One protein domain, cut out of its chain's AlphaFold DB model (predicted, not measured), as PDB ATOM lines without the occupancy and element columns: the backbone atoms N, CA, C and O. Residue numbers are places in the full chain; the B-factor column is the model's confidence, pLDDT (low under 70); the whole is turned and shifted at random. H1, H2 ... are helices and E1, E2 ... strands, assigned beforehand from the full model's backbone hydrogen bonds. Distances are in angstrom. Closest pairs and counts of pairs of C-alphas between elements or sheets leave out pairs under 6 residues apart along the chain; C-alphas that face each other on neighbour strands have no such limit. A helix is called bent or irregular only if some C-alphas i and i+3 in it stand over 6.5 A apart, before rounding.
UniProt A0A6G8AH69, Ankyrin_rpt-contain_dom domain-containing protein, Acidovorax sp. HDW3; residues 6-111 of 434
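Overview. This is residues 6 to 111 of the 434 residues of the protein "Ankyrin_rpt-contain_dom domain-containing protein" of Acidovorax sp. HDW3 (UniProt A0A6G8AH69). The long helix H1 is the core of a helical cluster at one end, with H4 on one side of it, H3 and the short H2 on another, and the hairpin E2 and E3 packed beside H3. At the other end of the longest axis is a small three-stranded sheet, formed from both ends of the printed part, with no helix on it. The printed part has 106 residues, with four named helices and five named strands in the order E1 H1 H2 H3 E2 E3 H4 E4 E5. The sheets, E1 - E4 - E5 and E2 - E3, are antiparallel, and the class is mixed, helices and strands. The whole is compact, with a radius of gyration of the C-alphas of 13.5 A and spans of 41 by 31 by 19 A.

Along the chain. Find C-alpha 6 at (146.285, 178.048, 269.309), where E1, residues 6 to 10, begins. H1, residues 16 to 32, starts at C-alpha 16 at (151.059, 151.169, 266.553) and is 25.1 A long. Next come H2, residues 43 to 48, and H3, residues 52 to 57, then E2, residues 62 to 66, and E3, residues 69 to 74, 15.1 A long. H4, residues 83 to 93, is 15.5 A long. E4, residues 99 to 104, is 16.2 A long, and E5, residues 109 to 111, ends at C-alpha 111 at (145.542, 173.852, 257.680). H1 and H4 are irregular: C-alphas 17 and 20 are 7.1 A apart, C-alphas 89 and 92 are 7.4 A apart.

Arrangement. Look first at E1 beside the inner strand E4, where N 101 and O 9 are 2.8 A apart. E4 and E5 form a hairpin, with N 102 and O 110 at 2.8 A. The closest C-alphas of E1 and E3 are Thr 10 and His 72, 5.6 A apart. H1 touches H4, closest at the C-alphas of Ala 22 and Ile 90, 5.5 A, opposite ways at a steep tilt of 37 degrees, only just past shallow. H1 touches H3 at a steep tilt of 46 degrees, closest at the C-alphas of Leu 23 and Leu 52, 5.1 A. In the hairpin E2 and E3, N 66 and O 69 are 2.8 A apart. In H2 and H3 every O i to N i+4 pair is within hydrogen-bond range; H1 has 10 of 13 and H4 has 2 of 7, with 4 of 8 O i to N i+3 pairs.

Size, cuts and confidence. The C-alphas farthest apart are those of Gln 48 and Thr 106, 41.5 A. The printed part has no cut, and no link is long. Look for pLDDT under 70 at residues 6 to 11, 74 to 81, 97 and 99 to 111; the mean of the printed part is 77.7.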
ATOM      1  N   SER A   6     146.874 179.241 268.704       47.03
ATOM      2  CA  SER A   6     146.285 178.048 269.309       47.03
ATOM      3  C   SER A   6     146.069 177.036 268.198       47.03
ATOM      4  O   SER A   6     145.306 177.292 267.268       47.03
ATOM      5  N   VAL A   7     146.746 175.894 268.250       50.97
ATOM      6  CA  VAL A   7     146.444 174.793 267.331       50.97
ATOM      7  C   VAL A   7     145.084 174.243 267.735       50.97
ATOM      8  O   VAL A   7     144.912 173.765 268.853       50.97
ATOM      9  N   THR A   8     144.101 174.383 266.851       46.16
ATOM     10  CA  THR A   8     142.696 174.073 267.149       46.16
ATOM     11  C   THR A   8     142.291 172.673 266.744       46.16
ATOM     12  O   THR A   8     141.330 172.146 267.295       46.16
ATOM     13  N   ALA A   9     143.011 172.049 265.809       53.44
ATOM     14  CA  ALA A   9     142.767 170.661 265.438       53.44
ATOM     15  C   ALA A   9     144.019 170.014 264.841       53.44
ATOM     16  O   ALA A   9     144.583 170.518 263.869       53.44
ATOM     17  N   THR A  10     144.423 168.854 265.362       64.94
ATOM     18  CA  THR A  10     145.407 167.983 264.700       64.94
ATOM     19  C   THR A  10     144.804 166.616 264.425       64.94
ATOM     20  O   THR A  10     144.145 166.030 265.275       64.94
ATOM     21  N   THR A  11     145.031 166.087 263.226       66.00
ATOM     22  CA  THR A  11     144.647 164.715 262.846       66.00
ATOM     23  C   THR A  11     145.882 163.839 262.642       66.00
ATOM     24  O   THR A  11     145.921 162.979 261.762       66.00
ATOM     25  N   VAL A  12     146.935 164.107 263.421       78.19
ATOM     26  CA  VAL A  12     148.237 163.443 263.316       78.19
ATOM     27  C   VAL A  12     148.119 161.988 263.731       78.19
ATOM     28  O   VAL A  12     148.000 161.693 264.919       78.19
ATOM     29  N   ARG A  13     148.232 161.074 262.761       85.00
ATOM     30  CA  ARG A  13     148.202 159.638 263.040       85.00
ATOM     31  C   ARG A  13     149.583 158.984 262.995       85.00
ATOM     32  O   ARG A  13     150.248 159.024 261.966       85.00
ATOM     33  N   ILE A  14     149.985 158.318 264.080       89.06
ATOM     34  CA  ILE A  14     151.125 157.393 264.155       89.06
ATOM     35  C   ILE A  14     150.604 156.012 264.564       89.06
ATOM     36  O   ILE A  14     150.272 155.762 265.730       89.06
ATOM     37  N   ASN A  15     150.576 155.093 263.604       89.62
ATOM     38  CA  ASN A  15     150.097 153.733 263.841       89.62
ATOM     39  C   ASN A  15     150.974 152.981 264.845       89.62
ATOM     40  O   ASN A  15     152.187 153.203 264.900       89.62
ATOM     41  N   GLU A  16     150.389 152.015 265.554       89.38
ATOM     42  CA  GLU A  16     151.059 151.169 266.553       89.38
ATOM     43  C   GLU A  16     152.419 150.636 266.063       89.38
ATOM     44  O   GLU A  16     153.416 150.677 266.787       89.38
ATOM     45  N   ALA A  17     152.490 150.193 264.802       90.44
ATOM     46  CA  ALA A  17     153.702 149.636 264.199       90.44
ATOM     47  C   ALA A  17     154.880 150.630 264.126       90.44
ATOM     48  O   ALA A  17     156.038 150.212 264.174       90.44
ATOM     49  N   ASN A  18     154.595 151.931 264.028       92.44
ATOM     50  CA  ASN A  18     155.600 152.985 263.889       92.44
ATOM     51  C   ASN A  18     155.957 153.651 265.225       92.44
ATOM     52  O   ASN A  18     157.018 154.270 265.328       92.44
ATOM     53  N   GLN A  19     155.131 153.505 266.266       91.81
ATOM     54  CA  GLN A  19     155.328 154.219 267.533       91.81
ATOM     55  C   GLN A  19     156.658 153.897 268.220       91.81
ATOM     56  O   GLN A  19     157.287 154.793 268.774       91.81
ATOM     57  N   ALA A  20     157.136 152.649 268.158       92.44
ATOM     58  CA  ALA A  20     158.426 152.279 268.750       92.44
ATOM     59  C   ALA A  20     159.617 152.959 268.047       92.44
ATOM     60  O   ALA A  20     160.604 153.326 268.691       92.44
ATOM     61  N   ALA A  21     159.531 153.141 266.725       94.12
ATOM     62  CA  ALA A  21     160.550 153.848 265.953       94.12
ATOM     63  C   ALA A  21     160.501 155.358 266.233       94.12
ATOM     64  O   ALA A  21     161.545 155.951 266.514       94.12
ATOM     65  N   ALA A  22     159.292 155.932 266.264       92.81
ATOM     66  CA  ALA A  22     159.058 157.323 266.639       92.81
ATOM     67  C   ALA A  22     159.591 157.631 268.045       92.81
ATOM     68  O   ALA A  22     160.341 158.587 268.218       92.81
ATOM     69  N   LEU A  23     159.308 156.773 269.032       94.25
ATOM     70  CA  LEU A  23     159.800 156.917 270.405       94.25
ATOM     71  C   LEU A  23     161.326 156.950 270.461       94.25
ATOM     72  O   LEU A  23     161.908 157.842 271.071       94.25
ATOM     73  N   LYS A  24     161.990 156.007 269.785       94.38
ATOM     74  CA  LYS A  24     163.454 155.956 269.760       94.38
ATOM     75  C   LYS A  24     164.049 157.217 269.132       94.38
ATOM     76  O   LYS A  24     165.073 157.721 269.603       94.38
ATOM     77  N   ARG A  25     163.428 157.717 268.057       93.94
ATOM     78  CA  ARG A  25     163.862 158.940 267.380       93.94
ATOM     79  C   ARG A  25     163.691 160.152 268.289       93.94
ATOM     80  O   ARG A  25     164.659 160.891 268.463       93.94
ATOM     81  N   LEU A  26     162.530 160.266 268.927       92.81
ATOM     82  CA  LEU A  26     162.190 161.303 269.894       92.81
ATOM     83  C   LEU A  26     163.179 161.323 271.070       92.81
ATOM     84  O   LEU A  26     163.811 162.346 271.305       92.81
ATOM     85  N   GLN A  27     163.418 160.180 271.721       94.12
ATOM     86  CA  GLN A  27     164.375 160.051 272.829       94.12
ATOM     87  C   GLN A  27     165.782 160.512 272.435       94.12
ATOM     88  O   GLN A  27     166.400 161.327 273.114       94.12
ATOM     89  N   SER A  28     166.284 160.037 271.291       91.25
ATOM     90  CA  SER A  28     167.618 160.425 270.819       91.25
ATOM     91  C   SER A  28     167.719 161.900 270.414       91.25
ATOM     92  O   SER A  28     168.774 162.508 270.585       91.25
ATOM     93  N   GLY A  29     166.645 162.464 269.854       88.25
ATOM     94  CA  GLY A  29     166.615 163.827 269.335       88.25
ATOM     95  C   GLY A  29     166.437 164.869 270.433       88.25
ATOM     96  O   GLY A  29     167.202 165.828 270.482       88.25
ATOM     97  N   CYS A  30     165.484 164.657 271.344       87.88
ATOM     98  CA  CYS A  30     165.175 165.586 272.430       87.88
ATOM     99  C   CYS A  30     166.341 165.723 273.416       87.88
ATOM    100  O   CYS A  30     166.743 166.845 273.712       87.88
ATOM    101  N   SER A  31     166.955 164.615 273.846       82.31
ATOM    102  CA  SER A  31     168.105 164.659 274.766       82.31
ATOM    103  C   SER A  31     169.366 165.264 274.139       82.31
ATOM    104  O   SER A  31     170.228 165.776 274.846       82.31
ATOM    105  N   ALA A  32     169.495 165.237 272.808       83.12
ATOM    106  CA  ALA A  32     170.607 165.878 272.102       83.12
ATOM    107  C   ALA A  32     170.364 167.371 271.807       83.12
ATOM    108  O   ALA A  32     171.305 168.082 271.443       83.12
ATOM    109  N   HIS A  33     169.123 167.853 271.929       86.06
ATOM    110  CA  HIS A  33     168.741 169.214 271.574       86.06
ATOM    111  C   HIS A  33     168.825 170.142 272.790       86.06
ATOM    112  O   HIS A  33     168.047 170.023 273.731       86.06
ATOM    113  N   SER A  34     169.726 171.127 272.733       80.94
ATOM    114  CA  SER A  34     170.094 171.988 273.871       80.94
ATOM    115  C   SER A  34     168.941 172.759 274.520       80.94
ATOM    116  O   SER A  34     169.051 173.138 275.682       80.94
ATOM    117  N   VAL A  35     167.865 173.025 273.775       80.31
ATOM    118  CA  VAL A  35     166.672 173.724 274.284       80.31
ATOM    119  C   VAL A  35     165.618 172.747 274.806       80.31
ATOM    120  O   VAL A  35     164.979 173.025 275.814       80.31
ATOM    121  N   VAL A  36     165.449 171.592 274.153       82.19
ATOM    122  CA  VAL A  36     164.366 170.650 274.490       82.19
ATOM    123  C   VAL A  36     164.763 169.794 275.687       82.19
ATOM    124  O   VAL A  36     163.912 169.495 276.511       82.19
ATOM    125  N   SER A  37     166.049 169.463 275.848       82.12
ATOM    126  CA  SER A  37     166.529 168.660 276.978       82.12
ATOM    127  C   SER A  37     166.204 169.287 278.339       82.12
ATOM    128  O   SER A  37     165.887 168.574 279.282       82.12
ATOM    129  N   GLY A  38     166.236 170.622 278.440       79.75
ATOM    130  CA  GLY A  38     165.867 171.356 279.658       79.75
ATOM    131  C   GLY A  38     164.359 171.514 279.878       79.75
ATOM    132  O   GLY A  38     163.963 172.053 280.905       79.75
ATOM    133  N   TYR A  39     163.537 171.081 278.920       80.50
ATOM    134  CA  TYR A  39     162.072 171.127 278.973       80.50
ATOM    135  C   TYR A  39     161.455 169.784 279.405       80.50
ATOM    136  O   TYR A  39     160.249 169.693 279.601       80.50
ATOM    137  N   ILE A  40     162.269 168.733 279.546       83.44
ATOM    138  CA  ILE A  40     161.812 167.396 279.935       83.44
ATOM    139  C   ILE A  40     161.591 167.357 281.453       83.44
ATOM    140  O   ILE A  40     162.509 167.660 282.214       83.44
ATOM    141  N   VAL A  41     160.399 166.938 281.893       79.69
ATOM    142  CA  VAL A  41     160.015 166.899 283.323       79.69
ATOM    143  C   VAL A  41     160.852 165.895 284.133       79.69
ATOM    144  O   VAL A  41     161.185 166.158 285.285       79.69
ATOM    145  N   ASP A  42     161.242 164.773 283.521       83.88
ATOM    146  CA  ASP A  42     162.168 163.779 284.081       83.88
ATOM    147  C   ASP A  42     162.952 163.112 282.938       83.88
ATOM    148  O   ASP A  42     162.430 162.272 282.200       83.88
ATOM    149  N   GLU A  43     164.217 163.503 282.760       86.25
ATOM    150  CA  GLU A  43     165.065 162.980 281.681       86.25
ATOM    151  C   GLU A  43     165.366 161.480 281.848       86.25
ATOM    152  O   GLU A  43     165.465 160.745 280.861       86.25
ATOM    153  N   GLN A  44     165.479 160.997 283.087       87.69
ATOM    154  CA  GLN A  44     165.752 159.589 283.341       87.69
ATOM    155  C   GLN A  44     164.542 158.734 282.956       87.69
ATOM    156  O   GLN A  44     164.707 157.715 282.280       87.69
ATOM    157  N   GLU A  45     163.340 159.142 283.361       87.81
ATOM    158  CA  GLU A  45     162.106 158.456 282.994       87.81
ATOM    159  C   GLU A  45     161.850 158.539 281.483       87.81
ATOM    160  O   GLU A  45     161.543 157.525 280.850       87.81
ATOM    161  N   PHE A  46     162.057 159.712 280.882       89.94
ATOM    162  CA  PHE A  46     161.889 159.931 279.446       89.94
ATOM    163  C   PHE A  46     162.739 158.971 278.611       89.94
ATOM    164  O   PHE A  46     162.265 158.414 277.619       89.94
ATOM    165  N   MET A  47     163.973 158.703 279.043       91.06
ATOM    166  CA  MET A  47     164.875 157.771 278.363       91.06
ATOM    167  C   MET A  47     164.543 156.292 278.592       91.06
ATOM    168  O   MET A  47     165.003 155.439 277.832       91.06
ATOM    169  N   GLN A  48     163.780 155.965 279.636       91.75
ATOM    170  CA  GLN A  48     163.487 154.583 280.028       91.75
ATOM    171  C   GLN A  48     162.076 154.134 279.651       91.75
ATOM    172  O   GLN A  48     161.831 152.929 279.549       91.75
ATOM    173  N   THR A  49     161.150 155.071 279.440       91.25
ATOM    174  CA  THR A  49     159.768 154.730 279.113       91.25
ATOM    175  C   THR A  49     159.675 153.983 277.777       91.25
ATOM    176  O   THR A  49     160.285 154.405 276.790       91.25
ATOM    177  N   PRO A  50     158.915 152.874 277.708       91.94
ATOM    178  CA  PRO A  50     158.655 152.168 276.459       91.94
ATOM    179  C   PRO A  50     157.429 152.720 275.712       91.94
ATOM    180  O   PRO A  50     157.086 152.198 274.652       91.94
ATOM    181  N   PHE A  51     156.743 153.733 276.255       90.94
ATOM    182  CA  PHE A  51     155.478 154.242 275.726       90.94
ATOM    183  C   PHE A  51     155.670 155.613 275.070       90.94
ATOM    184  O   PHE A  51     156.043 156.574 275.742       90.94
ATOM    185  N   LEU A  52     155.353 155.727 273.772       91.44
ATOM    186  CA  LEU A  52     155.411 157.005 273.045       91.44
ATOM    187  C   LEU A  52     154.528 158.071 273.702       91.44
ATOM    188  O   LEU A  52     154.972 159.198 273.893       91.44
ATOM    189  N   ALA A  53     153.323 157.686 274.123       88.06
ATOM    190  CA  ALA A  53     152.403 158.567 274.834       88.06
ATOM    191  C   ALA A  53     153.009 159.138 276.130       88.06
ATOM    192  O   ALA A  53     152.824 160.317 276.419       88.06
ATOM    193  N   ARG A  54     153.787 158.340 276.880       87.94
ATOM    194  CA  ARG A  54     154.484 158.808 278.090       87.94
ATOM    195  C   ARG A  54     155.643 159.744 277.753       87.94
ATOM    196  O   ARG A  54     155.860 160.712 278.468       87.94
ATOM    197  N   ALA A  55     156.379 159.472 276.678       89.56
ATOM    198  CA  ALA A  55     157.455 160.355 276.237       89.56
ATOM    199  C   ALA A  55     156.924 161.729 275.795       89.56
ATOM    200  O   ALA A  55     157.501 162.744 276.169       89.56
ATOM    201  N   LEU A  56     155.811 161.767 275.053       87.12
ATOM    202  CA  LEU A  56     155.134 163.014 274.675       87.12
ATOM    203  C   LEU A  56     154.626 163.774 275.905       87.12
ATOM    204  O   LEU A  56     154.824 164.980 276.010       87.12
ATOM    205  N   GLU A  57     154.060 163.066 276.878       80.75
ATOM    206  CA  GLU A  57     153.605 163.683 278.121       80.75
ATOM    207  C   GLU A  57     154.754 164.315 278.931       80.75
ATOM    208  O   GLU A  57     154.625 165.430 279.428       80.75
ATOM    209  N   LEU A  58     155.906 163.639 279.024       84.25
ATOM    210  CA  LEU A  58     157.117 164.165 279.674       84.25
ATOM    211  C   LEU A  58     157.730 165.370 278.934       84.25
ATOM    212  O   LEU A  58     158.607 166.037 279.483       84.25
ATOM    213  N   LEU A  59     157.260 165.645 277.713       82.25
ATOM    214  CA  LEU A  59     157.550 166.834 276.910       82.25
ATOM    215  C   LEU A  59     156.408 167.865 276.955       82.25
ATOM    216  O   LEU A  59     156.376 168.751 276.109       82.25
ATOM    217  N   HIS A  60     155.456 167.743 277.887       77.19
ATOM    218  CA  HIS A  60     154.262 168.598 277.988       77.19
ATOM    219  C   HIS A  60     153.373 168.609 276.734       77.19
ATOM    220  O   HIS A  60     152.618 169.556 276.507       77.19
ATOM    221  N   MET A  61     153.448 167.561 275.913       78.38
ATOM    222  CA  MET A  61     152.627 167.432 274.719       78.38
ATOM    223  C   MET A  61     151.415 166.558 274.994       78.38
ATOM    224  O   MET A  61     151.511 165.453 275.534       78.38
ATOM    225  N   GLU A  62     150.262 167.035 274.549       74.00
ATOM    226  CA  GLU A  62     149.053 166.233 274.545       74.00
ATOM    227  C   GLU A  62     149.114 165.167 273.461       74.00
ATOM    228  O   GLU A  62     149.644 165.400 272.377       74.00
ATOM    229  N   CYS A  63     148.507 164.012 273.714       79.75
ATOM    230  CA  CYS A  63     148.185 163.081 272.649       79.75
ATOM    231  C   CYS A  63     146.857 162.372 272.903       79.75
ATOM    232  O   CYS A  63     146.461 162.162 274.049       79.75
ATOM    233  N   GLU A  64     146.188 161.979 271.822       77.81
ATOM    234  CA  GLU A  64     145.047 161.062 271.874       77.81
ATOM    235  C   GLU A  64     145.387 159.776 271.132       77.81
ATOM    236  O   GLU A  64     146.146 159.779 270.156       77.81
ATOM    237  N   LEU A  65     144.784 158.678 271.580       81.31
ATOM    238  CA  LEU A  65     144.844 157.397 270.892       81.31
ATOM    239  C   LEU A  65     143.474 157.052 270.301       81.31
ATOM    240  O   LEU A  65     142.445 157.474 270.816       81.31
ATOM    241  N   ASP A  66     143.460 156.253 269.243       79.62
ATOM    242  CA  ASP A  66     142.292 155.516 268.767       79.62
ATOM    243  C   ASP A  66     142.685 154.037 268.682       79.62
ATOM    244  O   ASP A  66     143.514 153.623 267.868       79.62
ATOM    245  N   GLY A  67     142.179 153.240 269.624       80.38
ATOM    246  CA  GLY A  67     142.681 151.889 269.852       80.38
ATOM    247  C   GLY A  67     144.144 151.898 270.310       80.38
ATOM    248  O   GLY A  67     144.434 152.209 271.463       80.38
ATOM    249  N   ARG A  68     145.064 151.501 269.424       82.94
ATOM    250  CA  ARG A  68     146.516 151.517 269.684       82.94
ATOM    251  C   ARG A  68     147.268 152.539 268.844       82.94
ATOM    252  O   ARG A  68     148.460 152.732 269.070       82.94
ATOM    253  N   ASP A  69     146.586 153.188 267.911       85.94
ATOM    254  CA  ASP A  69     147.181 154.210 267.068       85.94
ATOM    255  C   ASP A  69     147.113 155.544 267.795       85.94
ATOM    256  O   ASP A  69     146.127 155.853 268.459       85.94
ATOM    257  N   LEU A  70     148.167 156.337 267.684       85.88
ATOM    258  CA  LEU A  70     148.161 157.709 268.155       85.88
ATOM    259  C   LEU A  70     147.524 158.544 267.054       85.88
ATOM    260  O   LEU A  70     147.937 158.391 265.915       85.88
ATOM    261  N   VAL A  71     146.516 159.360 267.356       81.12
ATOM    262  CA  VAL A  71     145.697 160.067 266.344       81.12
ATOM    263  C   VAL A  71     145.639 161.582 266.521       81.12
ATOM    264  O   VAL A  71     145.122 162.285 265.654       81.12
ATOM    265  N   HIS A  72     146.192 162.083 267.623       80.06
ATOM    266  CA  HIS A  72     146.307 163.505 267.915       80.06
ATOM    267  C   HIS A  72     147.614 163.758 268.663       80.06
ATOM    268  O   HIS A  72     147.965 162.981 269.554       80.06
ATOM    269  N   ILE A  73     148.294 164.859 268.338       77.31
ATOM    270  CA  ILE A  73     149.386 165.420 269.139       77.31
ATOM    271  C   ILE A  73     149.086 166.904 269.317       77.31
ATOM    272  O   ILE A  73     149.062 167.644 268.339       77.31
ATOM    273  N   GLY A  74     148.854 167.347 270.550       69.81
ATOM    274  CA  GLY A  74     148.605 168.755 270.822       69.81
ATOM    275  C   GLY A  74     149.901 169.540 270.720       69.81
ATOM    276  O   GLY A  74     150.823 169.346 271.515       69.81
ATOM    277  N   PHE A  75     149.953 170.433 269.739       68.69
ATOM    278  CA  PHE A  75     151.009 171.424 269.608       68.69
ATOM    279  C   PHE A  75     150.533 172.702 270.301       68.69
ATOM    280  O   PHE A  75     149.680 173.424 269.791       68.69
ATOM    281  N   ALA A  76     150.995 172.944 271.523       57.22
ATOM    282  CA  ALA A  76     150.543 174.091 272.299       57.22
ATOM    283  C   ALA A  76     151.260 175.353 271.813       57.22
ATOM    284  O   ALA A  76     152.377 175.601 272.245       57.22
ATOM    285  N   GLY A  77     150.648 176.152 270.937       54.97
ATOM    286  CA  GLY A  77     151.245 177.418 270.507       54.97
ATOM    287  C   GLY A  77     151.444 178.407 271.670       54.97
ATOM    288  O   GLY A  77     150.750 178.360 272.688       54.97
ATOM    289  N   GLY A  78     152.450 179.285 271.558       54.91
ATOM    290  CA  GLY A  78     152.799 180.271 272.593       54.91
ATOM    291  C   GLY A  78     154.296 180.344 272.931       54.91
ATOM    292  O   GLY A  78     155.148 179.782 272.246       54.91
ATOM    293  N   LYS A  79     154.652 181.072 274.004       51.81
ATOM    294  CA  LYS A  79     156.061 181.365 274.372       51.81
ATOM    295  C   LYS A  79     156.897 180.149 274.800       51.81
ATOM    296  O   LYS A  79     158.120 180.249 274.755       51.81
ATOM    297  N   ASN A  80     156.259 179.048 275.200       55.84
ATOM    298  CA  ASN A  80     156.918 177.818 275.656       55.84
ATOM    299  C   ASN A  80     156.678 176.634 274.704       55.84
ATOM    300  O   ASN A  80     156.918 175.490 275.082       55.84
ATOM    301  N   ASP A  81     156.202 176.903 273.486       67.88
ATOM    302  CA  ASP A  81     155.913 175.869 272.502       67.88
ATOM    303  C   ASP A  81     157.195 175.240 271.926       67.88
ATOM    304  O   ASP A  81     157.916 175.858 271.134       67.88
ATOM    305  N   MET A  82     157.462 173.981 272.277       73.94
ATOM    306  CA  MET A  82     158.586 173.204 271.735       73.94
ATOM    307  C   MET A  82     158.205 172.359 270.510       73.94
ATOM    308  O   MET A  82     159.048 171.641 269.965       73.94
ATOM    309  N   SER A  83     156.964 172.463 270.031       75.94
ATOM    310  CA  SER A  83     156.412 171.651 268.942       75.94
ATOM    311  C   SER A  83     157.242 171.714 267.667       75.94
ATOM    312  O   SER A  83     157.517 170.685 267.063       75.94
ATOM    313  N   HIS A  84     157.736 172.895 267.293       76.19
ATOM    314  CA  HIS A  84     158.574 173.086 266.104       76.19
ATOM    315  C   HIS A  84     159.947 172.387 266.180       76.19
ATOM    316  O   HIS A  84     160.552 172.099 265.147       76.19
ATOM    317  N   HIS A  85     160.447 172.093 267.385       80.38
ATOM    318  CA  HIS A  85     161.667 171.305 267.593       80.38
ATOM    319  C   HIS A  85     161.386 169.801 267.662       80.38
ATOM    320  O   HIS A  85     162.234 168.997 267.277       80.38
ATOM    321  N   ILE A  86     160.207 169.425 268.157       82.88
ATOM    322  CA  ILE A  86     159.810 168.030 268.353       82.88
ATOM    323  C   ILE A  86     159.264 167.425 267.056       82.88
ATOM    324  O   ILE A  86     159.589 166.289 266.719       82.88
ATOM    325  N   TRP A  87     158.493 168.196 266.289       83.81
ATOM    326  CA  TRP A  87     157.819 167.752 265.073       83.81
ATOM    327  C   TRP A  87     158.751 167.081 264.048       83.81
ATOM    328  O   TRP A  87     158.457 165.947 263.661       83.81
ATOM    329  N   PRO A  88     159.926 167.647 263.692       84.56
ATOM    330  CA  PRO A  88     160.833 167.013 262.728       84.56
ATOM    331  C   PRO A  88     161.385 165.649 263.176       84.56
ATOM    332  O   PRO A  88     161.954 164.912 262.372       84.56
ATOM    333  N   LEU A  89     161.276 165.308 264.466       86.88
ATOM    334  CA  LEU A  89     161.711 164.015 264.998       86.88
ATOM    335  C   LEU A  89     160.667 162.917 264.795       86.88
ATOM    336  O   LEU A  89     161.021 161.739 264.831       86.88
ATOM    337  N   ILE A  90     159.400 163.291 264.621       86.62
ATOM    338  CA  ILE A  90     158.283 162.348 264.550       86.62
ATOM    339  C   ILE A  90     157.550 162.382 263.207       86.62
ATOM    340  O   ILE A  90     156.880 161.403 262.890       86.62
ATOM    341  N   GLU A  91     157.718 163.440 262.399       84.12
ATOM    342  CA  GLU A  91     156.989 163.640 261.136       84.12
ATOM    343  C   GLU A  91     157.109 162.455 260.166       84.12
ATOM    344  O   GLU A  91     156.135 162.094 259.514       84.12
ATOM    345  N   GLU A  92     158.273 161.796 260.106       86.56
ATOM    346  CA  GLU A  92     158.520 160.685 259.176       86.56
ATOM    347  C   GLU A  92     157.687 159.432 259.495       86.56
ATOM    348  O   GLU A  92     157.543 158.543 258.655       86.56
ATOM    349  N   PHE A  93     157.140 159.357 260.710       88.94
ATOM    350  CA  PHE A  93     156.323 158.244 261.193       88.94
ATOM    351  C   PHE A  93     154.818 158.523 261.114       88.94
ATOM    352  O   PHE A  93     154.026 157.619 261.401       88.94
ATOM    353  N   VAL A  94     154.438 159.748 260.739       85.12
ATOM    354  CA  VAL A  94     153.051 160.203 260.623       85.12
ATOM    355  C   VAL A  94     152.454 159.749 259.286       85.12
ATOM    356  O   VAL A  94     153.107 159.811 258.243       85.12
ATOM    357  N   GLU A  95     151.203 159.283 259.294       83.75
ATOM    358  CA  GLU A  95     150.499 158.881 258.071       83.75
ATOM    359  C   GLU A  95     150.274 160.064 257.112       83.75
ATOM    360  O   GLU A  95     149.891 161.166 257.523       83.75
ATOM    361  N   GLN A  96     150.443 159.811 255.808       75.94
ATOM    362  CA  GLN A  96     150.109 160.774 254.752       75.94
ATOM    363  C   GLN A  96     148.632 161.181 254.827       75.94
ATOM    364  O   GLN A  96     147.760 160.340 255.035       75.94
ATOM    365  N   GLY A  97     148.349 162.471 254.627       65.06
ATOM    366  CA  GLY A  97     147.000 163.028 254.762       65.06
ATOM    367  C   GLY A  97     146.625 163.482 256.177       65.06
ATOM    368  O   GLY A  97     145.563 164.087 256.340       65.06
ATOM    369  N   SER A  98     147.493 163.262 257.174       73.44
ATOM    370  CA  SER A  98     147.398 163.953 258.467       73.44
ATOM    371  C   SER A  98     147.471 165.470 258.266       73.44
ATOM    372  O   SER A  98     148.200 165.953 257.389       73.44
ATOM    373  N   ALA A  99     146.725 166.219 259.076       68.81
ATOM    374  CA  ALA A  99     146.640 167.669 258.988       68.81
ATOM    375  C   ALA A  99     146.860 168.341 260.348       68.81
ATOM    376  O   ALA A  99     146.475 167.805 261.390       68.81
ATOM    377  N   VAL A 100     147.451 169.532 260.324       64.88
ATOM    378  CA  VAL A 100     147.594 170.418 261.486       64.88
ATOM    379  C   VAL A 100     146.878 171.719 261.164       64.88
ATOM    380  O   VAL A 100     147.214 172.358 260.171       64.88
ATOM    381  N   SER A 101     145.884 172.080 261.978       60.88
ATOM    382  CA  SER A 101     145.107 173.311 261.834       60.88
ATOM    383  C   SER A 101     145.457 174.297 262.945       60.88
ATOM    384  O   SER A 101     145.305 173.980 264.127       60.88
ATOM    385  N   THR A 102     145.906 175.488 262.570       58.19
ATOM    386  CA  THR A 102     146.298 176.564 263.484       58.19
ATOM    387  C   THR A 102     145.246 177.661 263.446       58.19
ATOM    388  O   THR A 102     145.026 178.237 262.385       58.19
ATOM    389  N   LEU A 103     144.616 177.961 264.585       51.47
ATOM    390  CA  LEU A 103     143.803 179.163 264.762       51.47
ATOM    391  C   LEU A 103     144.690 180.287 265.291       51.47
ATOM    392  O   LEU A 103     145.349 180.163 266.329       51.47
ATOM    393  N   PHE A 104     144.689 181.396 264.573       54.47
ATOM    394  CA  PHE A 104     145.349 182.622 264.988       54.47
ATOM    395  C   PHE A 104     144.400 183.464 265.853       54.47
ATOM    396  O   PHE A 104     143.183 183.375 265.709       54.47
ATOM    397  N   GLU A 105     144.936 184.336 266.718       47.53
ATOM    398  CA  GLU A 105     144.135 185.324 267.479       47.53
ATOM    399  C   GLU A 105     143.244 186.201 266.573       47.53
ATOM    400  O   GLU A 105     142.257 186.772 267.027       47.53
ATOM    401  N   THR A 106     143.567 186.280 265.279       46.88
ATOM    402  CA  THR A 106     142.789 186.965 264.238       46.88
ATOM    403  C   THR A 106     141.499 186.236 263.846       46.88
ATOM    404  O   THR A 106     140.681 186.807 263.128       46.88
ATOM    405  N   GLY A 107     141.299 184.993 264.299       47.12
ATOM    406  CA  GLY A 107     140.201 184.117 263.879       47.12
ATOM    407  C   GLY A 107     140.485 183.331 262.593       47.12
ATOM    408  O   GLY A 107     139.638 182.557 262.150       47.12
ATOM    409  N   GLU A 108     141.664 183.502 261.988       48.81
ATOM    410  CA  GLU A 108     142.087 182.763 260.794       48.81
ATOM    411  C   GLU A 108     142.458 181.320 261.148       48.81
ATOM    412  O   GLU A 108     143.122 181.081 262.155       48.81
ATOM    413  N   VAL A 109     142.064 180.360 260.302       55.25
ATOM    414  CA  VAL A 109     142.445 178.948 260.433       55.25
ATOM    415  C   VAL A 109     143.317 178.547 259.250       55.25
ATOM    416  O   VAL A 109     142.854 178.525 258.111       55.25
ATOM    417  N   GLU A 110     144.564 178.177 259.516       57.75
ATOM    418  CA  GLU A 110     145.486 177.624 258.519       57.75
ATOM    419  C   GLU A 110     145.577 176.111 258.693       57.75
ATOM    420  O   GLU A 110     145.782 175.647 259.807       57.75
ATOM    421  N   THR A 111     145.430 175.322 257.622       63.94
ATOM    422  CA  THR A 111     145.542 173.852 257.680       63.94
ATOM    423  C   THR A 111     146.675 173.355 256.795       63.94
ATOM    424  O   THR A 111     146.567 173.391 255.572       63.94
TER     425      THR A 111